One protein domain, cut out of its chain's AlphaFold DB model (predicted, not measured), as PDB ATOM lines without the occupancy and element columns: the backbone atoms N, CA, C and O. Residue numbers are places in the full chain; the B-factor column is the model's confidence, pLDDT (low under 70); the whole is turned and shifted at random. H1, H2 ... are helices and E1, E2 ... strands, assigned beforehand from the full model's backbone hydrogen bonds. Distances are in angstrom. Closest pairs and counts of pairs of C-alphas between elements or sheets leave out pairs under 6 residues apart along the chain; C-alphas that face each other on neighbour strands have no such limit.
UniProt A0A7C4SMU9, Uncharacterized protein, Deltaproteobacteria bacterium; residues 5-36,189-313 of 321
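AT A GLANCE: This is residues 5 to 36 and 189 to 313 of the 321 residues of an uncharacterized protein of Deltaproteobacteria bacterium (UniProt A0A7C4SMU9). Two antiparallel sheets of four strands lie face to face as a sandwich, E1 - E3 - E8 - E6 against E2 - E10 - E9 - E5, with the small strand pair E4 - E7 at one end of the long axis and the loop of residues 284 to 303 reaching out at the other. The short helix H1 sits beside the second sheet, and H2 only grazes that sheet. The printed part has 157 residues, with elements in the order E1 E2 E3 E4 E5 H1 E6 E7 E8 E9 E10 H2; it is mostly strand, though under half of the residues are in named elements. The whole is compact, with a radius of gyration of the C-alphas of 16.5 A and spans of 54 by 36 by 26 A.

IN THESE COORDINATES: Find C-alpha 5 at (-22.847, -38.324, 33.591), where E1, residues 5 to 9, begins. Its sheet continues with E3, residues 189 to 197, 26.6 A long, E8, residues 242 to 249, 23.0 A, and E6, residues 221 to 229, 18.3 A, which bends by 81 degrees at residue 224. In the other sheet look for E2, residues 30 to 34, E10, residues 274 to 283, 28.4 A, E9, residues 255 to 264, 29.2 A, and E5, residues 211 to 213. E4 is residues 203 to 205, E7 residues 235 to 237 and H1 residues 216 to 220. H2, residues 304 to 307, ends at C-alpha 307 at (-17.171, -41.495, 54.325).

HOW THE PARTS SIT: Start at the strongly twisted sheet of E1, where these backbone pairs of neighbour strands are within hydrogen-bond range: N 7 and O 194, 3.0 A, for E1 and E3, N 193 and O 245, 2.8 A, for E3 and E8, and N 246 and O 227, 2.8 A, for E8 and E6. The facing parts of the two sheets are 9.4 A apart centre to centre, their strands at 24 degrees. In the second sheet look at N 32 and O 280, 2.7 A, for E2 and E10, N 259 and O 279, 2.9 A, for the hairpin E9 and E10, and N 213 and O 260, 2.8 A, for E5 and E9. H1 is at this sheet's level, only just, at a height of 3.5 A; its closest C-alpha to E9 is Ala 218, 4.6 A from that of Ala 259. For H2 and E9 the closest C-alphas are those of Phe 307 and Leu 260, 7.0 A. E4 and E7 are antiparallel, with N 205 and O 235 at 2.8 A. In H1, 0 of 1 O i to N i+4 pairs and 2 of 2 O i to N i+3 pairs are within range; H2 is too short for the former.

THE WHOLE: The C-alphas of Arg 201 and Lys 292, the two farthest apart, are 54.4 A from each other. Residues 37 to 188 are not printed, and C-alphas 36 and 189 are 21.1 A apart across this cut. The links E1 to E2 and E10 to H2 are long. Mean pLDDT of the printed part is 74.8; residues 5 to 36 and 285 to 299 are under 70.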
ATOM      1  N   VAL A   5     -21.567 -38.387  32.891       37.94
ATOM      2  CA  VAL A   5     -22.847 -38.324  33.591       37.94
ATOM      3  C   VAL A   5     -23.170 -39.722  34.064       37.94
ATOM      4  O   VAL A   5     -23.152 -40.680  33.296       37.94
ATOM      5  N   VAL A   6     -23.459 -39.815  35.350       33.25
ATOM      6  CA  VAL A   6     -23.889 -41.044  35.991       33.25
ATOM      7  C   VAL A   6     -25.398 -40.983  36.132       33.25
ATOM      8  O   VAL A   6     -25.932 -39.995  36.644       33.25
ATOM      9  N   SER A   7     -26.074 -42.037  35.693       32.41
ATOM     10  CA  SER A   7     -27.486 -42.271  35.996       32.41
ATOM     11  C   SER A   7     -27.586 -43.559  36.803       32.41
ATOM     12  O   SER A   7     -26.939 -44.547  36.477       32.41
ATOM     13  N   ILE A   8     -28.360 -43.543  37.879       39.69
ATOM     14  CA  ILE A   8     -28.628 -44.739  38.677       39.69
ATOM     15  C   ILE A   8     -29.982 -45.241  38.197       39.69
ATOM     16  O   ILE A   8     -30.965 -44.497  38.266       39.69
ATOM     17  N   LEU A   9     -30.012 -46.442  37.625       32.69
ATOM     18  CA  LEU A   9     -31.251 -47.073  37.189       32.69
ATOM     19  C   LEU A   9     -31.595 -48.132  38.225       32.69
ATOM     20  O   LEU A   9     -31.024 -49.214  38.232       32.69
ATOM     21  N   CYS A  10     -32.523 -47.811  39.114       39.09
ATOM     22  CA  CYS A  10     -33.042 -48.795  40.048       39.09
ATOM     23  C   CYS A  10     -34.050 -49.673  39.304       39.09
ATOM     24  O   CYS A  10     -35.054 -49.166  38.801       39.09
ATOM     25  N   LEU A  11     -33.804 -50.981  39.231       31.62
ATOM     26  CA  LEU A  11     -34.854 -51.932  38.877       31.62
ATOM     27  C   LEU A  11     -35.771 -52.090  40.099       31.62
ATOM     28  O   LEU A  11     -35.570 -52.952  40.943       31.62
ATOM     29  N   ALA A  12     -36.771 -51.220  40.191       28.95
ATOM     30  CA  ALA A  12     -37.972 -51.455  40.975       28.95
ATOM     31  C   ALA A  12     -39.161 -51.394  40.013       28.95
ATOM     32  O   ALA A  12     -39.275 -50.480  39.192       28.95
ATOM     33  N   VAL A  13     -40.030 -52.400  40.071       31.59
ATOM     34  CA  VAL A  13     -41.271 -52.440  39.295       31.59
ATOM     35  C   VAL A  13     -42.249 -51.433  39.923       31.59
ATOM     36  O   VAL A  13     -43.053 -51.807  40.763       31.59
ATOM     37  N   GLY A  14     -42.170 -50.146  39.565       25.70
ATOM     38  CA  GLY A  14     -43.117 -49.117  40.039       25.70
ATOM     39  C   GLY A  14     -42.498 -47.727  40.238       25.70
ATOM     40  O   GLY A  14     -41.327 -47.611  40.568       25.70
ATOM     41  N   ALA A  15     -43.258 -46.659  39.967       29.81
ATOM     42  CA  ALA A  15     -42.741 -45.356  39.531       29.81
ATOM     43  C   ALA A  15     -42.612 -44.225  40.590       29.81
ATOM     44  O   ALA A  15     -43.428 -44.090  41.495       29.81
ATOM     45  N   SER A  16     -41.677 -43.309  40.264       27.34
ATOM     46  CA  SER A  16     -41.523 -41.861  40.572       27.34
ATOM     47  C   SER A  16     -40.861 -41.343  41.874       27.34
ATOM     48  O   SER A  16     -41.512 -41.156  42.887       27.34
ATOM     49  N   ALA A  17     -39.600 -40.910  41.671       31.39
ATOM     50  CA  ALA A  17     -38.863 -39.721  42.152       31.39
ATOM     51  C   ALA A  17     -38.525 -39.536  43.655       31.39
ATOM     52  O   ALA A  17     -39.388 -39.541  44.517       31.39
ATOM     53  N   PHE A  18     -37.234 -39.228  43.891       32.59
ATOM     54  CA  PHE A  18     -36.387 -39.537  45.062       32.59
ATOM     55  C   PHE A  18     -36.163 -41.042  45.219       32.59
ATOM     56  O   PHE A  18     -36.892 -41.736  45.915       32.59
ATOM     57  N   THR A  19     -35.171 -41.573  44.506       35.97
ATOM     58  CA  THR A  19     -35.015 -43.023  44.383       35.97
ATOM     59  C   THR A  19     -34.266 -43.608  45.583       35.97
ATOM     60  O   THR A  19     -33.069 -43.871  45.516       35.97
ATOM     61  N   ALA A  20     -34.982 -43.819  46.688       36.94
ATOM     62  CA  ALA A  20     -34.675 -44.911  47.607       36.94
ATOM     63  C   ALA A  20     -34.820 -46.240  46.838       36.94
ATOM     64  O   ALA A  20     -35.798 -46.421  46.106       36.94
ATOM     65  N   CYS A  21     -33.862 -47.168  46.948       39.41
ATOM     66  CA  CYS A  21     -33.999 -48.493  46.329       39.41
ATOM     67  C   CYS A  21     -34.809 -49.412  47.253       39.41
ATOM     68  O   CYS A  21     -34.255 -50.305  47.879       39.41
ATOM     69  N   GLY A  22     -36.111 -49.177  47.380       38.72
ATOM     70  CA  GLY A  22     -36.978 -49.990  48.235       38.72
ATOM     71  C   GLY A  22     -38.424 -49.554  48.087       38.72
ATOM     72  O   GLY A  22     -38.900 -48.707  48.829       38.72
ATOM     73  N   GLY A  23     -39.097 -50.071  47.062       32.16
ATOM     74  CA  GLY A  23     -40.465 -49.694  46.714       32.16
ATOM     75  C   GLY A  23     -41.183 -50.823  45.987       32.16
ATOM     76  O   GLY A  23     -41.728 -50.623  44.908       32.16
ATOM     77  N   GLY A  24     -41.109 -52.023  46.552       32.91
ATOM     78  CA  GLY A  24     -41.984 -53.152  46.262       32.91
ATOM     79  C   GLY A  24     -42.336 -53.767  47.609       32.91
ATOM     80  O   GLY A  24     -41.473 -53.835  48.475       32.91
ATOM     81  N   SER A  25     -43.594 -54.134  47.815       33.88
ATOM     82  CA  SER A  25     -44.181 -54.588  49.083       33.88
ATOM     83  C   SER A  25     -43.676 -55.953  49.582       33.88
ATOM     84  O   SER A  25     -44.448 -56.693  50.176       33.88
ATOM     85  N   ASP A  26     -42.410 -56.291  49.342       35.69
ATOM     86  CA  ASP A  26     -41.811 -57.581  49.672       35.69
ATOM     87  C   ASP A  26     -40.428 -57.386  50.332       35.69
ATOM     88  O   ASP A  26     -39.381 -57.393  49.688       35.69
ATOM     89  N   HIS A  27     -40.468 -57.165  51.646       42.19
ATOM     90  CA  HIS A  27     -39.551 -57.608  52.708       42.19
ATOM     91  C   HIS A  27     -38.109 -58.022  52.334       42.19
ATOM     92  O   HIS A  27     -37.760 -59.208  52.355       42.19
ATOM     93  N   GLY A  28     -37.224 -57.048  52.090       34.84
ATOM     94  CA  GLY A  28     -35.803 -57.305  51.836       34.84
ATOM     95  C   GLY A  28     -34.860 -56.138  52.181       34.84
ATOM     96  O   GLY A  28     -35.318 -55.019  52.399       34.84
ATOM     97  N   PRO A  29     -33.531 -56.386  52.240       35.09
ATOM     98  CA  PRO A  29     -32.527 -55.345  52.483       35.09
ATOM     99  C   PRO A  29     -32.632 -54.171  51.495       35.09
ATOM    100  O   PRO A  29     -32.933 -54.362  50.323       35.09
ATOM    101  N   VAL A  30     -32.309 -52.955  51.935       41.03
ATOM    102  CA  VAL A  30     -32.390 -51.741  51.099       41.03
ATOM    103  C   VAL A  30     -30.987 -51.207  50.836       41.03
ATOM    104  O   VAL A  30     -30.191 -51.108  51.766       41.03
ATOM    105  N   ILE A  31     -30.683 -50.849  49.584       34.47
ATOM    106  CA  ILE A  31     -29.423 -50.186  49.202       34.47
ATOM    107  C   ILE A  31     -29.707 -48.731  48.830       34.47
ATOM    108  O   ILE A  31     -30.610 -48.433  48.056       34.47
ATOM    109  N   TYR A  32     -28.880 -47.817  49.308       42.47
ATOM    110  CA  TYR A  32     -28.854 -46.423  48.907       42.47
ATOM    111  C   TYR A  32     -27.535 -46.142  48.187       42.47
ATOM    112  O   TYR A  32     -26.459 -46.517  48.656       42.47
ATOM    113  N   VAL A  33     -27.625 -45.478  47.038       42.25
ATOM    114  CA  VAL A  33     -26.458 -44.947  46.328       42.25
ATOM    115  C   VAL A  33     -26.667 -43.458  46.184       42.25
ATOM    116  O   VAL A  33     -27.530 -43.016  45.423       42.25
ATOM    117  N   ASP A  34     -25.885 -42.682  46.924       41.12
ATOM    118  CA  ASP A  34     -25.908 -41.235  46.783       41.12
ATOM    119  C   ASP A  34     -24.899 -40.786  45.717       41.12
ATOM    120  O   ASP A  34     -23.765 -41.274  45.625       41.12
ATOM    121  N   ARG A  35     -25.320 -39.832  44.884       39.66
ATOM    122  CA  ARG A  35     -24.451 -39.173  43.910       39.66
ATOM    123  C   ARG A  35     -23.658 -38.092  44.627       39.66
ATOM    124  O   ARG A  35     -23.950 -36.909  44.484       39.66
ATOM    125  N   ASN A  36     -22.564 -38.477  45.273       31.97
ATOM    126  CA  ASN A  36     -21.546 -37.508  45.671       31.97
ATOM    127  C   ASN A  36     -20.633 -37.151  44.488       31.97
ATOM    128  O   ASN A  36     -19.414 -37.287  44.532       31.97
ATOM    129  N   ASN A 189     -29.651 -58.002  47.497       76.69
ATOM    130  CA  ASN A 189     -30.092 -56.816  46.790       76.69
ATOM    131  C   ASN A 189     -28.982 -56.355  45.865       76.69
ATOM    132  O   ASN A 189     -27.799 -56.580  46.120       76.69
ATOM    133  N   SER A 190     -29.355 -55.717  44.770       81.31
ATOM    134  CA  SER A 190     -28.374 -55.168  43.855       81.31
ATOM    135  C   SER A 190     -28.762 -53.776  43.425       81.31
ATOM    136  O   SER A 190     -29.944 -53.474  43.286       81.31
ATOM    137  N   VAL A 191     -27.754 -52.959  43.159       83.31
ATOM    138  CA  VAL A 191     -27.926 -51.648  42.550       83.31
ATOM    139  C   VAL A 191     -27.187 -51.600  41.221       83.31
ATOM    140  O   VAL A 191     -26.042 -52.043  41.121       83.31
ATOM    141  N   ASP A 192     -27.857 -51.061  40.202       84.19
ATOM    142  CA  ASP A 192     -27.293 -50.877  38.869       84.19
ATOM    143  C   ASP A 192     -26.838 -49.421  38.685       84.19
ATOM    144  O   ASP A 192     -27.612 -48.459  38.771       84.19
ATOM    145  N   ILE A 193     -25.552 -49.259  38.396       88.31
ATOM    146  CA  ILE A 193     -24.904 -47.982  38.118       88.31
ATOM    147  C   ILE A 193     -24.699 -47.875  36.608       88.31
ATOM    148  O   ILE A 193     -24.024 -48.703  35.996       88.31
ATOM    149  N   THR A 194     -25.270 -46.833  35.996       90.06
ATOM    150  CA  THR A 194     -25.048 -46.514  34.580       90.06
ATOM    151  C   THR A 194     -24.006 -45.414  34.447       90.06
ATOM    152  O   THR A 194     -24.185 -44.276  34.895       90.06
ATOM    153  N   LEU A 195     -22.930 -45.750  33.755       90.31
ATOM    154  CA  LEU A 195     -21.815 -44.880  33.427       90.31
ATOM    155  C   LEU A 195     -22.010 -44.345  32.009       90.31
ATOM    156  O   LEU A 195     -22.097 -45.135  31.078       90.31
ATOM    157  N   THR A 196     -22.081 -43.024  31.815       92.44
ATOM    158  CA  THR A 196     -22.193 -42.419  30.473       92.44
ATOM    159  C   THR A 196     -21.048 -41.457  30.198       92.44
ATOM    160  O   THR A 196     -20.891 -40.458  30.906       92.44
ATOM    161  N   ASN A 197     -20.311 -41.677  29.111       92.62
ATOM    162  CA  ASN A 197     -19.330 -40.714  28.624       92.62
ATOM    163  C   ASN A 197     -20.041 -39.553  27.901       92.62
ATOM    164  O   ASN A 197     -20.500 -39.692  26.781       92.62
ATOM    165  N   LYS A 198     -20.142 -38.384  28.524       91.00
ATOM    166  CA  LYS A 198     -20.578 -37.098  27.934       91.00
ATOM    167  C   LYS A 198     -19.434 -36.265  27.344       91.00
ATOM    168  O   LYS A 198     -19.599 -35.074  27.078       91.00
ATOM    169  N   GLY A 199     -18.267 -36.871  27.193       86.19
ATOM    170  CA  GLY A 199     -17.108 -36.304  26.540       86.19
ATOM    171  C   GLY A 199     -17.234 -36.156  25.035       86.19
ATOM    172  O   GLY A 199     -18.142 -36.690  24.412       86.19
ATOM    173  N   ASP A 200     -16.246 -35.481  24.454       90.25
ATOM    174  CA  ASP A 200     -15.994 -35.425  23.006       90.25
ATOM    175  C   ASP A 200     -14.892 -36.398  22.544       90.25
ATOM    176  O   ASP A 200     -14.524 -36.417  21.372       90.25
ATOM    177  N   ARG A 201     -14.343 -37.190  23.469       93.81
ATOM    178  CA  ARG A 201     -13.308 -38.200  23.233       93.81
ATOM    179  C   ARG A 201     -13.691 -39.488  23.934       93.81
ATOM    180  O   ARG A 201     -14.488 -39.471  24.872       93.81
ATOM    181  N   ASP A 202     -13.090 -40.579  23.490       93.75
ATOM    182  CA  ASP A 202     -13.273 -41.881  24.112       93.75
ATOM    183  C   ASP A 202     -12.734 -41.889  25.547       93.75
ATOM    184  O   ASP A 202     -11.723 -41.250  25.847       93.75
ATOM    185  N   LEU A 203     -13.429 -42.618  26.415       94.31
ATOM    186  CA  LEU A 203     -13.094 -42.835  27.818       94.31
ATOM    187  C   LEU A 203     -12.912 -44.334  28.046       94.31
ATOM    188  O   LEU A 203     -13.738 -45.129  27.606       94.31
ATOM    189  N   GLU A 204     -11.854 -44.727  28.739       97.56
ATOM    190  CA  GLU A 204     -11.635 -46.109  29.162       97.56
ATOM    191  C   GLU A 204     -11.980 -46.231  30.644       97.56
ATOM    192  O   GLU A 204     -11.498 -45.441  31.452       97.56
ATOM    193  N   ILE A 205     -12.814 -47.208  30.990       97.00
ATOM    194  CA  ILE A 205     -13.127 -47.607  32.365       97.00
ATOM    195  C   ILE A 205     -12.326 -48.871  32.675       97.00
ATOM    196  O   ILE A 205     -12.436 -49.849  31.936       97.00
ATOM    197  N   TYR A 206     -11.543 -48.874  33.754       96.88
ATOM    198  CA  TYR A 206     -10.733 -50.030  34.149       96.88
ATOM    199  C   TYR A 206     -11.508 -50.895  35.154       96.88
ATOM    200  O   TYR A 206     -11.302 -50.817  36.364       96.88
ATOM    201  N   ALA A 207     -12.442 -51.700  34.643       94.62
ATOM    202  CA  ALA A 207     -13.369 -52.518  35.431       94.62
ATOM    203  C   ALA A 207     -12.668 -53.511  36.378       94.62
ATOM    204  O   ALA A 207     -13.181 -53.801  37.454       94.62
ATOM    205  N   ASN A 208     -11.475 -53.995  36.020       94.44
ATOM    206  CA  ASN A 208     -10.677 -54.893  36.865       94.44
ATOM    207  C   ASN A 208      -9.816 -54.180  37.927       94.44
ATOM    208  O   ASN A 208      -9.071 -54.840  38.646       94.44
ATOM    209  N   GLN A 209      -9.870 -52.849  37.992       95.06
ATOM    210  CA  GLN A 209      -9.148 -52.024  38.969       95.06
ATOM    211  C   GLN A 209     -10.103 -51.298  39.924       95.06
ATOM    212  O   GLN A 209      -9.697 -50.384  40.638       95.06
ATOM    213  N   VAL A 210     -11.380 -51.679  39.919       94.25
ATOM    214  CA  VAL A 210     -12.372 -51.168  40.863       94.25
ATOM    215  C   VAL A 210     -11.930 -51.508  42.282       94.25
ATOM    216  O   VAL A 210     -11.563 -52.647  42.569       94.25
ATOM    217  N   ALA A 211     -11.970 -50.512  43.160       93.56
ATOM    218  CA  ALA A 211     -11.580 -50.656  44.553       93.56
ATOM    219  C   ALA A 211     -12.767 -50.359  45.464       93.56
ATOM    220  O   ALA A 211     -13.521 -49.415  45.229       93.56
ATOM    221  N   LEU A 212     -12.911 -51.166  46.508       94.00
ATOM    222  CA  LEU A 212     -13.848 -50.926  47.591       94.00
ATOM    223  C   LEU A 212     -13.061 -50.477  48.816       94.00
ATOM    224  O   LEU A 212     -12.039 -51.074  49.155       94.00
ATOM    225  N   HIS A 213     -13.553 -49.434  49.458       94.38
ATOM    226  CA  HIS A 213     -12.935 -48.817  50.612       94.38
ATOM    227  C   HIS A 213     -13.937 -48.694  51.759       94.38
ATOM    228  O   HIS A 213     -15.145 -48.584  51.532       94.38
ATOM    229  N   GLY A 214     -13.429 -48.677  52.986       93.12
ATOM    230  CA  GLY A 214     -14.228 -48.628  54.209       93.12
ATOM    231  C   GLY A 214     -13.724 -49.606  55.264       93.12
ATOM    232  O   GLY A 214     -12.658 -50.204  55.110       93.12
ATOM    233  N   HIS A 215     -14.487 -49.746  56.345       93.19
ATOM    234  CA  HIS A 215     -14.242 -50.767  57.363       93.19
ATOM    235  C   HIS A 215     -14.715 -52.145  56.882       93.19
ATOM    236  O   HIS A 215     -15.245 -52.281  55.782       93.19
ATOM    237  N   ASP A 216     -14.544 -53.180  57.703       91.25
ATOM    238  CA  ASP A 216     -14.891 -54.562  57.339       91.25
ATOM    239  C   ASP A 216     -16.378 -54.748  56.973       91.25
ATOM    240  O   ASP A 216     -16.729 -55.678  56.252       91.25
ATOM    241  N   ASP A 217     -17.269 -53.844  57.393       88.44
ATOM    242  CA  ASP A 217     -18.674 -53.824  56.966       88.44
ATOM    243  C   ASP A 217     -18.842 -53.506  55.466       88.44
ATOM    244  O   ASP A 217     -19.827 -53.925  54.851       88.44
ATOM    245  N   ALA A 218     -17.856 -52.869  54.830       92.62
ATOM    246  CA  ALA A 218     -17.827 -52.680  53.385       92.62
ATOM    247  C   ALA A 218     -17.885 -54.016  52.631       92.62
ATOM    248  O   ALA A 218     -18.437 -54.076  51.535       92.62
ATOM    249  N   CYS A 219     -17.413 -55.114  53.223       92.31
ATOM    250  CA  CYS A 219     -17.443 -56.442  52.610       92.31
ATOM    251  C   CYS A 219     -18.856 -56.995  52.374       92.31
ATOM    252  O   CYS A 219     -19.017 -57.986  51.661       92.31
ATOM    253  N   ALA A 220     -19.896 -56.342  52.902       90.00
ATOM    254  CA  ALA A 220     -21.266 -56.620  52.492       90.00
ATOM    255  C   ALA A 220     -21.533 -56.250  51.020       90.00
ATOM    256  O   ALA A 220     -22.499 -56.745  50.444       90.00
ATOM    257  N   PHE A 221     -20.705 -55.413  50.385       91.19
ATOM    258  CA  PHE A 221     -20.761 -55.122  48.952       91.19
ATOM    259  C   PHE A 221     -19.752 -56.000  48.201       91.19
ATOM    260  O   PHE A 221     -18.539 -55.847  48.319       91.19
ATOM    261  N   ASP A 222     -20.264 -56.947  47.421       84.00
ATOM    262  CA  ASP A 222     -19.478 -58.039  46.844       84.00
ATOM    263  C   ASP A 222     -18.766 -57.599  45.548       84.00
ATOM    264  O   ASP A 222     -19.402 -57.472  44.497       84.00
ATOM    265  N   LEU A 223     -17.446 -57.360  45.631       76.06
ATOM    266  CA  LEU A 223     -16.580 -57.045  44.482       76.06
ATOM    267  C   LEU A 223     -16.410 -58.232  43.526       76.06
ATOM    268  O   LEU A 223     -16.438 -58.042  42.310       76.06
ATOM    269  N   ASP A 224     -16.259 -59.448  44.064       74.75
ATOM    270  CA  ASP A 224     -16.007 -60.665  43.276       74.75
ATOM    271  C   ASP A 224     -17.211 -61.017  42.383       74.75
ATOM    272  O   ASP A 224     -17.090 -61.776  41.418       74.75
ATOM    273  N   ARG A 225     -18.384 -60.448  42.688       71.06
ATOM    274  CA  ARG A 225     -19.628 -60.621  41.931       71.06
ATOM    275  C   ARG A 225     -20.163 -59.334  41.305       71.06
ATOM    276  O   ARG A 225     -21.350 -59.287  40.965       71.06
ATOM    277  N   MET A 226     -19.331 -58.308  41.119       83.88
ATOM    278  CA  MET A 226     -19.733 -57.154  40.310       83.88
ATOM    279  C   MET A 226     -19.867 -57.559  38.846       83.88
ATOM    280  O   MET A 226     -18.929 -58.065  38.232       83.88
ATOM    281  N   LEU A 227     -21.049 -57.329  38.276       88.25
ATOM    282  CA  LEU A 227     -21.324 -57.670  36.883       88.25
ATOM    283  C   LEU A 227     -21.210 -56.420  36.023       88.25
ATOM    284  O   LEU A 227     -21.910 -55.434  36.255       88.25
ATOM    285  N   TRP A 228     -20.354 -56.486  35.009       93.44
ATOM    286  CA  TRP A 228     -20.165 -55.421  34.037       93.44
ATOM    287  C   TRP A 228     -20.880 -55.734  32.725       93.44
ATOM    288  O   TRP A 228     -20.946 -56.878  32.278       93.44
ATOM    289  N   SER A 229     -21.412 -54.698  32.084       93.31
ATOM    290  CA  SER A 229     -21.906 -54.769  30.713       93.31
ATOM    291  C   SER A 229     -21.397 -53.557  29.925       93.31
ATOM    292  O   SER A 229     -21.792 -52.426  30.233       93.31
ATOM    293  N   PRO A 230     -20.526 -53.755  28.918       94.94
ATOM    294  CA  PRO A 230     -19.959 -55.038  28.479       94.94
ATOM    295  C   PRO A 230     -19.023 -55.671  29.526       94.94
ATOM    296  O   PRO A 230     -18.374 -54.959  30.285       94.94
ATOM    297  N   ASP A 231     -18.946 -57.003  29.537       94.44
ATOM    298  CA  ASP A 231     -18.039 -57.757  30.410       94.44
ATOM    299  C   ASP A 231     -16.622 -57.761  29.816       94.44
ATOM    300  O   ASP A 231     -16.311 -58.506  28.883       94.44
ATOM    301  N   ALA A 232     -15.786 -56.836  30.286       94.88
ATOM    302  CA  ALA A 232     -14.399 -56.691  29.865       94.88
ATOM    303  C   ALA A 232     -13.567 -56.034  30.979       94.88
ATOM    304  O   ALA A 232     -14.076 -55.156  31.672       94.88
ATOM    305  N   PRO A 233     -12.266 -56.365  31.116       95.31
ATOM    306  CA  PRO A 233     -11.397 -55.751  32.126       95.31
ATOM    307  C   PRO A 233     -11.184 -54.247  31.894       95.31
ATOM    308  O   PRO A 233     -11.011 -53.496  32.850       95.31
ATOM    309  N   THR A 234     -11.241 -53.812  30.632       97.44
ATOM    310  CA  THR A 234     -11.242 -52.404  30.231       97.44
ATOM    311  C   THR A 234     -12.388 -52.165  29.258       97.44
ATOM    312  O   THR A 234     -12.471 -52.822  28.218       97.44
ATOM    313  N   ILE A 235     -13.251 -51.201  29.566       97.25
ATOM    314  CA  ILE A 235     -14.424 -50.860  28.762       97.25
ATOM    315  C   ILE A 235     -14.190 -49.510  28.092       97.25
ATOM    316  O   ILE A 235     -14.001 -48.500  28.766       97.25
ATOM    317  N   ARG A 236     -14.237 -49.473  26.758       97.56
ATOM    318  CA  ARG A 236     -14.131 -48.232  25.981       97.56
ATOM    319  C   ARG A 236     -15.513 -47.644  25.721       97.56
ATOM    320  O   ARG A 236     -16.334 -48.249  25.036       97.56
ATOM    321  N   LEU A 237     -15.736 -46.433  26.212       94.00
ATOM    322  CA  LEU A 237     -16.934 -45.636  25.988       94.00
ATOM    323  C   LEU A 237     -16.623 -44.531  24.982       94.00
ATOM    324  O   LEU A 237     -15.908 -43.580  25.301       94.00
ATOM    325  N   THR A 238     -17.181 -44.616  23.777       95.88
ATOM    326  CA  THR A 238     -17.179 -43.495  22.823       95.88
ATOM    327  C   THR A 238     -17.983 -42.307  23.373       95.88
ATOM    328  O   THR A 238     -18.695 -42.464  24.370       95.88
ATOM    329  N   PRO A 239     -17.916 -41.106  22.770       91.56
ATOM    330  CA  PRO A 239     -18.845 -40.024  23.087       91.56
ATOM    331  C   PRO A 239     -20.307 -40.495  23.089       91.56
ATOM    332  O   PRO A 239     -20.795 -41.061  22.113       91.56
ATOM    333  N   ASN A 240     -21.006 -40.240  24.193       88.62
ATOM    334  CA  ASN A 240     -22.346 -40.723  24.559       88.62
ATOM    335  C   ASN A 240     -22.493 -42.235  24.795       88.62
ATOM    336  O   ASN A 240     -23.600 -42.687  25.080       88.62
ATOM    337  N   GLY A 241     -21.405 -43.001  24.731       90.50
ATOM    338  CA  GLY A 241     -21.382 -44.419  25.070       90.50
ATOM    339  C   GLY A 241     -21.685 -44.667  26.548       90.50
ATOM    340  O   GLY A 241     -21.373 -43.840  27.414       90.50
ATOM    341  N   THR A 242     -22.287 -45.824  26.825       91.50
ATOM    342  CA  THR A 242     -22.722 -46.236  28.165       91.50
ATOM    343  C   THR A 242     -22.142 -47.586  28.571       91.50
ATOM    344  O   THR A 242     -22.033 -48.479  27.734       91.50
ATOM    345  N   ALA A 243     -21.852 -47.748  29.860       92.94
ATOM    346  CA  ALA A 243     -21.618 -49.037  30.506       92.94
ATOM    347  C   ALA A 243     -22.526 -49.187  31.726       92.94
ATOM    348  O   ALA A 243     -22.936 -48.195  32.334       92.94
ATOM    349  N   PHE A 244     -22.799 -50.433  32.087       91.44
ATOM    350  CA  PHE A 244     -23.556 -50.792  33.276       91.44
ATOM    351  C   PHE A 244     -22.671 -51.595  34.219       91.44
ATOM    352  O   PHE A 244     -21.904 -52.452  33.777       91.44
ATOM    353  N   MET A 245     -22.804 -51.322  35.509       92.31
ATOM    354  CA  MET A 245     -22.178 -52.079  36.583       92.31
ATOM    355  C   MET A 245     -23.245 -52.417  37.616       92.31
ATOM    356  O   MET A 245     -23.934 -51.521  38.101       92.31
ATOM    357  N   ARG A 246     -23.361 -53.693  37.968       88.62
ATOM    358  CA  ARG A 246     -24.226 -54.164  39.048       88.62
ATOM    359  C   ARG A 246     -23.398 -54.419  40.295       88.62
ATOM    360  O   ARG A 246     -22.488 -55.244  40.261       88.62
ATOM    361  N   VAL A 247     -23.757 -53.763  41.393       89.19
ATOM    362  CA  VAL A 247     -23.176 -53.995  42.719       89.19
ATOM    363  C   VAL A 247     -24.145 -54.834  43.536       89.19
ATOM    364  O   VAL A 247     -25.316 -54.480  43.654       89.19
ATOM    365  N   ARG A 248     -23.665 -55.946  44.097       87.19
ATOM    366  CA  ARG A 248     -24.453 -56.864  44.928       87.19
ATOM    367  C   ARG A 248     -24.213 -56.568  46.412       87.19
ATOM    368  O   ARG A 248     -23.068 -56.445  46.830       87.19
ATOM    369  N   PHE A 249     -25.282 -56.501  47.200       87.44
ATOM    370  CA  PHE A 249     -25.282 -56.286  48.646       87.44
ATOM    371  C   PHE A 249     -25.723 -57.559  49.372       87.44
ATOM    372  O   PHE A 249     -26.896 -57.940  49.352       87.44
ATOM    373  N   THR A 250     -24.758 -58.220  49.998       83.56
ATOM    374  CA  THR A 250     -24.884 -59.513  50.674       83.56
ATOM    375  C   THR A 250     -24.445 -59.374  52.142       83.56
ATOM    376  O   THR A 250     -23.387 -59.868  52.525       83.56
ATOM    377  N   PRO A 251     -25.220 -58.665  52.979       85.31
ATOM    378  CA  PRO A 251     -24.874 -58.460  54.379       85.31
ATOM    379  C   PRO A 251     -24.919 -59.790  55.161       85.31
ATOM    380  O   PRO A 251     -25.880 -60.556  55.016       85.31
ATOM    381  N   PRO A 252     -23.915 -60.094  56.006       78.56
ATOM    382  CA  PRO A 252     -23.859 -61.343  56.768       78.56
ATOM    383  C   PRO A 252     -24.871 -61.365  57.920       78.56
ATOM    384  O   PRO A 252     -25.375 -62.425  58.282       78.56
ATOM    385  N   ALA A 253     -25.240 -60.200  58.445       79.38
ATOM    386  CA  ALA A 253     -26.184 -60.040  59.544       79.38
ATOM    387  C   ALA A 253     -27.034 -58.779  59.349       79.38
ATOM    388  O   ALA A 253     -26.784 -57.990  58.434       79.38
ATOM    389  N   ALA A 254     -28.030 -58.592  60.213       78.06
ATOM    390  CA  ALA A 254     -28.740 -57.327  60.306       78.06
ATOM    391  C   ALA A 254     -27.781 -56.202  60.725       78.06
ATOM    392  O   ALA A 254     -26.866 -56.405  61.523       78.06
ATOM    393  N   GLY A 255     -27.977 -55.010  60.171       83.31
ATOM    394  CA  GLY A 255     -27.119 -53.867  60.434       83.31
ATOM    395  C   GLY A 255     -27.082 -52.854  59.300       83.31
ATOM    396  O   GLY A 255     -27.670 -53.031  58.231       83.31
ATOM    397  N   ALA A 256     -26.366 -51.772  59.576       86.44
ATOM    398  CA  ALA A 256     -25.999 -50.738  58.629       86.44
ATOM    399  C   ALA A 256     -24.609 -51.047  58.066       86.44
ATOM    400  O   ALA A 256     -23.688 -51.309  58.834       86.44
ATOM    401  N   PHE A 257     -24.466 -50.979  56.747       90.81
ATOM    402  CA  PHE A 257     -23.229 -51.271  56.031       90.81
ATOM    403  C   PHE A 257     -22.908 -50.112  55.103       90.81
ATOM    404  O   PHE A 257     -23.799 -49.621  54.400       90.81
ATOM    405  N   ARG A 258     -21.650 -49.677  55.080       92.25
ATOM    406  CA  ARG A 258     -21.194 -48.583  54.218       92.25
ATOM    407  C   ARG A 258     -19.948 -48.988  53.449       92.25
ATOM    408  O   ARG A 258     -19.094 -49.695  53.963       92.25
ATOM    409  N   ALA A 259     -19.825 -48.498  52.224       93.88
ATOM    410  CA  ALA A 259     -18.595 -48.617  51.460       93.88
ATOM    411  C   ALA A 259     -18.422 -47.453  50.495       93.88
ATOM    412  O   ALA A 259     -19.388 -46.915  49.956       93.88
ATOM    413  N   LEU A 260     -17.174 -47.094  50.234       93.62
ATOM    414  CA  LEU A 260     -16.814 -46.195  49.153       93.62
ATOM    415  C   LEU A 260     -16.264 -47.032  48.001       93.62
ATOM    416  O   LEU A 260     -15.237 -47.689  48.128       93.62
ATOM    417  N   LEU A 261     -16.952 -47.012  46.870       93.69
ATOM    418  CA  LEU A 261     -16.536 -47.693  45.653       93.69
ATOM    419  C   LEU A 261     -15.843 -46.699  44.721       93.69
ATOM    420  O   LEU A 261     -16.421 -45.673  44.369       93.69
ATOM    421  N   THR A 262     -14.633 -47.022  44.277       93.50
ATOM    422  CA  THR A 262     -13.850 -46.188  43.365       93.50
ATOM    423  C   THR A 262     -13.672 -46.885  42.023       93.50
ATOM    424  O   THR A 262     -13.136 -47.992  41.956       93.50
ATOM    425  N   ILE A 263     -14.079 -46.219  40.938       94.25
ATOM    426  CA  ILE A 263     -13.904 -46.717  39.565       94.25
ATOM    427  C   ILE A 263     -12.838 -45.879  38.838       94.25
ATOM    428  O   ILE A 263     -13.102 -44.712  38.513       94.25
ATOM    429  N   PRO A 264     -11.648 -46.436  38.560       96.06
ATOM    430  CA  PRO A 264     -10.607 -45.728  37.822       96.06
ATOM    431  C   PRO A 264     -10.896 -45.666  36.313       96.06
ATOM    432  O   PRO A 264     -11.512 -46.564  35.728       96.06
ATOM    433  N   ASN A 265     -10.450 -44.585  35.668       95.94
ATOM    434  CA  ASN A 265     -10.674 -44.331  34.243       95.94
ATOM    435  C   ASN A 265      -9.564 -43.481  33.589       95.94
ATOM    436  O   ASN A 265      -8.652 -42.990  34.258       95.94
ATOM    437  N   SER A 266      -9.650 -43.299  32.267       96.62
ATOM    438  CA  SER A 266      -8.655 -42.568  31.464       96.62
ATOM    439  C   SER A 266      -8.902 -41.059  31.280       96.62
ATOM    440  O   SER A 266      -8.255 -40.444  30.425       96.62
ATOM    441  N   ASP A 267      -9.800 -40.419  32.045       93.38
ATOM    442  CA  ASP A 267     -10.005 -38.964  31.972       93.38
ATOM    443  C   ASP A 267      -8.680 -38.232  32.288       93.38
ATOM    444  O   ASP A 267      -8.019 -38.522  33.293       93.38
ATOM    445  N   PRO A 268      -8.239 -37.289  31.434       86.25
ATOM    446  CA  PRO A 268      -6.972 -36.590  31.636       86.25
ATOM    447  C   PRO A 268      -6.978 -35.659  32.853       86.25
ATOM    448  O   PRO A 268      -5.907 -35.263  33.314       86.25
ATOM    449  N   ASP A 269      -8.153 -35.276  33.351       87.06
ATOM    450  CA  ASP A 269      -8.291 -34.423  34.524       87.06
ATOM    451  C   ASP A 269      -8.024 -35.220  35.810       87.06
ATOM    452  O   ASP A 269      -8.776 -36.147  36.123       87.06
ATOM    453  N   PRO A 270      -6.987 -34.860  36.591       84.56
ATOM    454  CA  PRO A 270      -6.645 -35.555  37.828       84.56
ATOM    455  C   PRO A 270      -7.805 -35.685  38.817       84.56
ATOM    456  O   PRO A 270      -7.868 -36.682  39.530       84.56
ATOM    457  N   LEU A 271      -8.738 -34.725  38.837       82.62
ATOM    458  CA  LEU A 271      -9.892 -34.740  39.742       82.62
ATOM    459  C   LEU A 271     -10.979 -35.741  39.324       82.62
ATOM    460  O   LEU A 271     -11.932 -35.947  40.068       82.62
ATOM    461  N   ARG A 272     -10.872 -36.331  38.128       83.25
ATOM    462  CA  ARG A 272     -11.879 -37.233  37.546       83.25
ATOM    463  C   ARG A 272     -11.325 -38.602  37.169       83.25
ATOM    464  O   ARG A 272     -12.072 -39.428  36.659       83.25
ATOM    465  N   LYS A 273     -10.050 -38.869  37.475       86.25
ATOM    466  CA  LYS A 273      -9.406 -40.175  37.249       86.25
ATOM    467  C   LYS A 273     -10.046 -41.316  38.030       86.25
ATOM    468  O   LYS A 273      -9.996 -42.453  37.583       86.25
ATOM    469  N   ASN A 274     -10.643 -40.992  39.171       89.00
ATOM    470  CA  ASN A 274     -11.317 -41.918  40.064       89.00
ATOM    471  C   ASN A 274     -12.751 -41.430  40.260       89.00
ATOM    472  O   ASN A 274     -12.961 -40.260  40.579       89.00
ATOM    473  N   LEU A 275     -13.727 -42.306  40.043       89.69
ATOM    474  CA  LEU A 275     -15.143 -42.005  40.241       89.69
ATOM    475  C   LEU A 275     -15.580 -42.603  41.584       89.69
ATOM    476  O   LEU A 275     -15.705 -43.828  41.656       89.69
ATOM    477  N   PRO A 276     -15.779 -41.785  42.632       90.38
ATOM    478  CA  PRO A 276     -16.238 -42.266  43.928       90.38
ATOM    479  C   PRO A 276     -17.759 -42.474  43.937       90.38
ATOM    480  O   PRO A 276     -18.522 -41.631  43.457       90.38
ATOM    481  N   PHE A 277     -18.201 -43.572  44.540       89.25
ATOM    482  CA  PHE A 277     -19.602 -43.897  44.794       89.25
ATOM    483  C   PHE A 277     -19.767 -44.284  46.258       89.25
ATOM    484  O   PHE A 277     -19.143 -45.234  46.724       89.25
ATOM    485  N   MET A 278     -20.625 -43.564  46.975       90.75
ATOM    486  CA  MET A 278     -21.007 -43.945  48.331       90.75
ATOM    487  C   MET A 278     -22.100 -45.000  48.243       90.75
ATOM    488  O   MET A 278     -23.156 -44.767  47.649       90.75
ATOM    489  N   LEU A 279     -21.826 -46.155  48.825       91.19
ATOM    490  CA  LEU A 279     -22.759 -47.253  48.966       91.19
ATOM    491  C   LEU A 279     -23.174 -47.317  50.429       91.19
ATOM    492  O   LEU A 279     -22.316 -47.365  51.312       91.19
ATOM    493  N   CYS A 280     -24.474 -47.367  50.689       89.94
ATOM    494  CA  CYS A 280     -24.963 -47.812  51.983       89.94
ATOM    495  C   CYS A 280     -26.044 -48.861  51.793       89.94
ATOM    496  O   CYS A 280     -26.835 -48.791  50.860       89.94
ATOM    497  N   GLY A 281     -26.081 -49.840  52.679       88.50
ATOM    498  CA  GLY A 281     -27.100 -50.869  52.693       88.50
ATOM    499  C   GLY A 281     -27.529 -51.153  54.118       88.50
ATOM    500  O   GLY A 281     -26.696 -51.207  55.021       88.50
ATOM    501  N   GLN A 282     -28.828 -51.309  54.334       85.00
ATOM    502  CA  GLN A 282     -29.359 -51.727  55.623       85.00
ATOM    503  C   GLN A 282     -29.970 -53.114  55.468       85.00
ATOM    504  O   GLN A 282     -30.859 -53.330  54.642       85.00
ATOM    505  N   ALA A 283     -29.476 -54.054  56.263       82.31
ATOM    506  CA  ALA A 283     -30.168 -55.301  56.523       82.31
ATOM    507  C   ALA A 283     -30.995 -55.115  57.786       82.31
ATOM    508  O   ALA A 283     -30.447 -54.892  58.864       82.31
ATOM    509  N   VAL A 284     -32.310 -55.197  57.652       73.56
ATOM    510  CA  VAL A 284     -33.214 -55.273  58.796       73.56
ATOM    511  C   VAL A 284     -33.751 -56.689  58.897       73.56
ATOM    512  O   VAL A 284     -33.933 -57.375  57.891       73.56
ATOM    513  N   GLU A 285     -33.981 -57.137  60.123       65.19
ATOM    514  CA  GLU A 285     -34.756 -58.349  60.347       65.19
ATOM    515  C   GLU A 285     -36.218 -58.079  59.978       65.19
ATOM    516  O   GLU A 285     -36.722 -56.971  60.159       65.19
ATOM    517  N   TYR A 286     -36.902 -59.111  59.483       54.59
ATOM    518  CA  TYR A 286     -38.286 -59.069  58.992       54.59
ATOM    519  C   TYR A 286     -39.279 -58.360  59.932       54.59
ATOM    520  O   TYR A 286     -40.244 -57.749  59.486       54.59
ATOM    521  N   LEU A 287     -39.018 -58.394  61.240       55.31
ATOM    522  CA  LEU A 287     -39.865 -57.785  62.267       55.31
ATOM    523  C   LEU A 287     -39.962 -56.256  62.186       55.31
ATOM    524  O   LEU A 287     -40.798 -55.671  62.871       55.31
ATOM    525  N   CYS A 288     -39.145 -55.621  61.345       54.91
ATOM    526  CA  CYS A 288     -39.066 -54.172  61.257       54.91
ATOM    527  C   CYS A 288     -39.890 -53.488  60.174       54.91
ATOM    528  O   CYS A 288     -39.949 -52.260  60.156       54.91
ATOM    529  N   ASP A 289     -40.547 -54.247  59.302       48.47
ATOM    530  CA  ASP A 289     -41.175 -53.681  58.103       48.47
ATOM    531  C   ASP A 289     -42.623 -53.189  58.325       48.47
ATOM    532  O   ASP A 289     -43.162 -52.428  57.529       48.47
ATOM    533  N   ASP A 290     -43.252 -53.564  59.444       52.16
ATOM    534  CA  ASP A 290     -44.686 -53.335  59.686       52.16
ATOM    535  C   ASP A 290     -45.006 -52.132  60.594       52.16
ATOM    536  O   ASP A 290     -46.167 -51.909  60.941       52.16
ATOM    537  N   GLY A 291     -43.996 -51.381  61.050       47.44
ATOM    538  CA  GLY A 291     -44.182 -50.280  62.011       47.44
ATOM    539  C   GLY A 291     -44.723 -50.721  63.383       47.44
ATOM    540  O   GLY A 291     -45.143 -49.888  64.184       47.44
ATOM    541  N   LYS A 292     -44.731 -52.033  63.652       50.75
ATOM    542  CA  LYS A 292     -45.260 -52.644  64.882       50.75
ATOM    543  C   LYS A 292     -44.192 -52.913  65.940       50.75
ATOM    544  O   LYS A 292     -44.551 -53.241  67.068       50.75
ATOM    545  N   ASP A 293     -42.909 -52.756  65.609       51.31
ATOM    546  CA  ASP A 293     -41.819 -52.841  66.579       51.31
ATOM    547  C   ASP A 293     -41.126 -51.479  66.733       51.31
ATOM    548  O   ASP A 293     -40.636 -50.885  65.774       51.31
ATOM    549  N   VAL A 294     -41.077 -50.980  67.969       51.16
ATOM    550  CA  VAL A 294     -40.483 -49.686  68.360       51.16
ATOM    551  C   VAL A 294     -38.942 -49.734  68.299       51.16
ATOM    552  O   VAL A 294     -38.266 -48.753  68.602       51.16
ATOM    553  N   ARG A 295     -38.351 -50.881  67.937       57.81
ATOM    554  CA  ARG A 295     -36.895 -51.119  67.982       57.81
ATOM    555  C   ARG A 295     -36.195 -51.086  66.634       57.81
ATOM    556  O   ARG A 295     -35.013 -51.424  66.564       57.81
ATOM    557  N   CYS A 296     -36.886 -50.697  65.576       58.00
ATOM    558  CA  CYS A 296     -36.262 -50.654  64.268       58.00
ATOM    559  C   CYS A 296     -35.317 -49.463  64.193       58.00
ATOM    560  O   CYS A 296     -35.732 -48.347  64.507       58.00
ATOM    561  N   PRO A 297     -34.042 -49.679  63.820       61.75
ATOM    562  CA  PRO A 297     -33.148 -48.566  63.583       61.75
ATOM    563  C   PRO A 297     -33.767 -47.697  62.496       61.75
ATOM    564  O   PRO A 297     -34.190 -48.231  61.464       61.75
ATOM    565  N   ASP A 298     -33.791 -46.384  62.726       67.12
ATOM    566  CA  ASP A 298     -34.159 -45.410  61.702       67.12
ATOM    567  C   ASP A 298     -33.464 -45.759  60.382       67.12
ATOM    568  O   ASP A 298     -32.331 -46.263  60.373       67.12
ATOM    569  N   HIS A 299     -34.146 -45.492  59.265       68.38
ATOM    570  CA  HIS A 299     -33.564 -45.676  57.941       68.38
ATOM    571  C   HIS A 299     -32.171 -45.050  57.904       68.38
ATOM    572  O   HIS A 299     -32.001 -43.857  58.173       68.38
ATOM    573  N   MET A 300     -31.165 -45.864  57.588       76.88
ATOM    574  CA  MET A 300     -29.797 -45.373  57.532       76.88
ATOM    575  C   MET A 300     -29.678 -44.259  56.481       76.88
ATOM    576  O   MET A 300     -30.014 -44.462  55.314       76.88
ATOM    577  N   SER A 301     -29.127 -43.106  56.872       78.88
ATOM    578  CA  SER A 301     -28.728 -42.057  55.931       78.88
ATOM    579  C   SER A 301     -27.316 -42.298  55.387       78.88
ATOM    580  O   SER A 301     -26.405 -42.649  56.139       78.88
ATOM    581  N   CYS A 302     -27.120 -42.037  54.095       79.44
ATOM    582  CA  CYS A 302     -25.807 -41.981  53.447       79.44
ATOM    583  C   CYS A 302     -25.228 -40.564  53.484       79.44
ATOM    584  O   CYS A 302     -25.156 -39.896  52.454       79.44
ATOM    585  N   ASP A 303     -24.825 -40.076  54.654       82.69
ATOM    586  CA  ASP A 303     -24.266 -38.728  54.725       82.69
ATOM    587  C   ASP A 303     -22.805 -38.717  54.270       82.69
ATOM    588  O   ASP A 303     -21.997 -39.526  54.712       82.69
ATOM    589  N   ALA A 304     -22.416 -37.718  53.471       80.56
ATOM    590  CA  ALA A 304     -21.035 -37.536  53.003       80.56
ATOM    591  C   ALA A 304     -19.982 -37.526  54.129       80.56
ATOM    592  O   ALA A 304     -18.813 -37.837  53.901       80.56
ATOM    593  N   LYS A 305     -20.388 -37.121  55.337       84.19
ATOM    594  CA  LYS A 305     -19.532 -37.085  56.527       84.19
ATOM    595  C   LYS A 305     -19.136 -38.487  57.006       84.19
ATOM    596  O   LYS A 305     -18.068 -38.621  57.588       84.19
ATOM    597  N   ASP A 306     -19.959 -39.497  56.720       80.25
ATOM    598  CA  ASP A 306     -19.759 -40.887  57.143       80.25
ATOM    599  C   ASP A 306     -18.670 -41.596  56.315       80.25
ATOM    600  O   ASP A 306     -18.309 -42.721  56.624       80.25
ATOM    601  N   PHE A 307     -18.156 -40.944  55.264       86.38
ATOM    602  CA  PHE A 307     -17.171 -41.495  54.325       86.38
ATOM    603  C   PHE A 307     -15.847 -40.722  54.319       86.38
ATOM    604  O   PHE A 307     -14.988 -40.974  53.474       86.38
ATOM    605  N   ALA A 308     -15.682 -39.738  55.210       83.94
ATOM    606  CA  ALA A 308     -14.575 -38.782  55.149       83.94
ATOM    607  C   ALA A 308     -13.181 -39.427  55.291       83.94
ATOM    608  O   ALA A 308     -12.191 -38.840  54.856       83.94
ATOM    609  N   ASP A 309     -13.104 -40.615  55.883       85.44
ATOM    610  CA  ASP A 309     -11.892 -41.398  56.125       85.44
ATOM    611  C   ASP A 309     -11.786 -42.669  55.262       85.44
ATOM    612  O   ASP A 309     -10.726 -43.302  55.223       85.44
ATOM    613  N   PHE A 310     -12.837 -43.011  54.507       88.56
ATOM    614  CA  PHE A 310     -12.933 -44.300  53.821       88.56
ATOM    615  C   PHE A 310     -11.872 -44.477  52.740       88.56
ATOM    616  O   PHE A 310     -11.333 -45.567  52.637       88.56
ATOM    617  N   GLU A 311     -11.498 -43.437  51.984       84.06
ATOM    618  CA  GLU A 311     -10.542 -43.532  50.858       84.06
ATOM    619  C   GLU A 311      -9.191 -44.180  51.218       84.06
ATOM    620  O   GLU A 311      -8.492 -44.694  50.344       84.06
ATOM    621  N   THR A 312      -8.816 -44.160  52.499       88.00
ATOM    622  CA  THR A 312      -7.552 -44.730  52.991       88.00
ATOM    623  C   THR A 312      -7.692 -46.116  53.618       88.00
ATOM    624  O   THR A 312      -6.682 -46.746  53.934       88.00
ATOM    625  N   LEU A 313      -8.923 -46.597  53.789       92.12
ATOM    626  CA  LEU A 313      -9.236 -47.871  54.419       92.12
ATOM    627  C   LEU A 313      -9.465 -48.943  53.353       92.12
ATOM    628  O   LEU A 313     -10.270 -48.766  52.439       92.12
TER     629      LEU A 313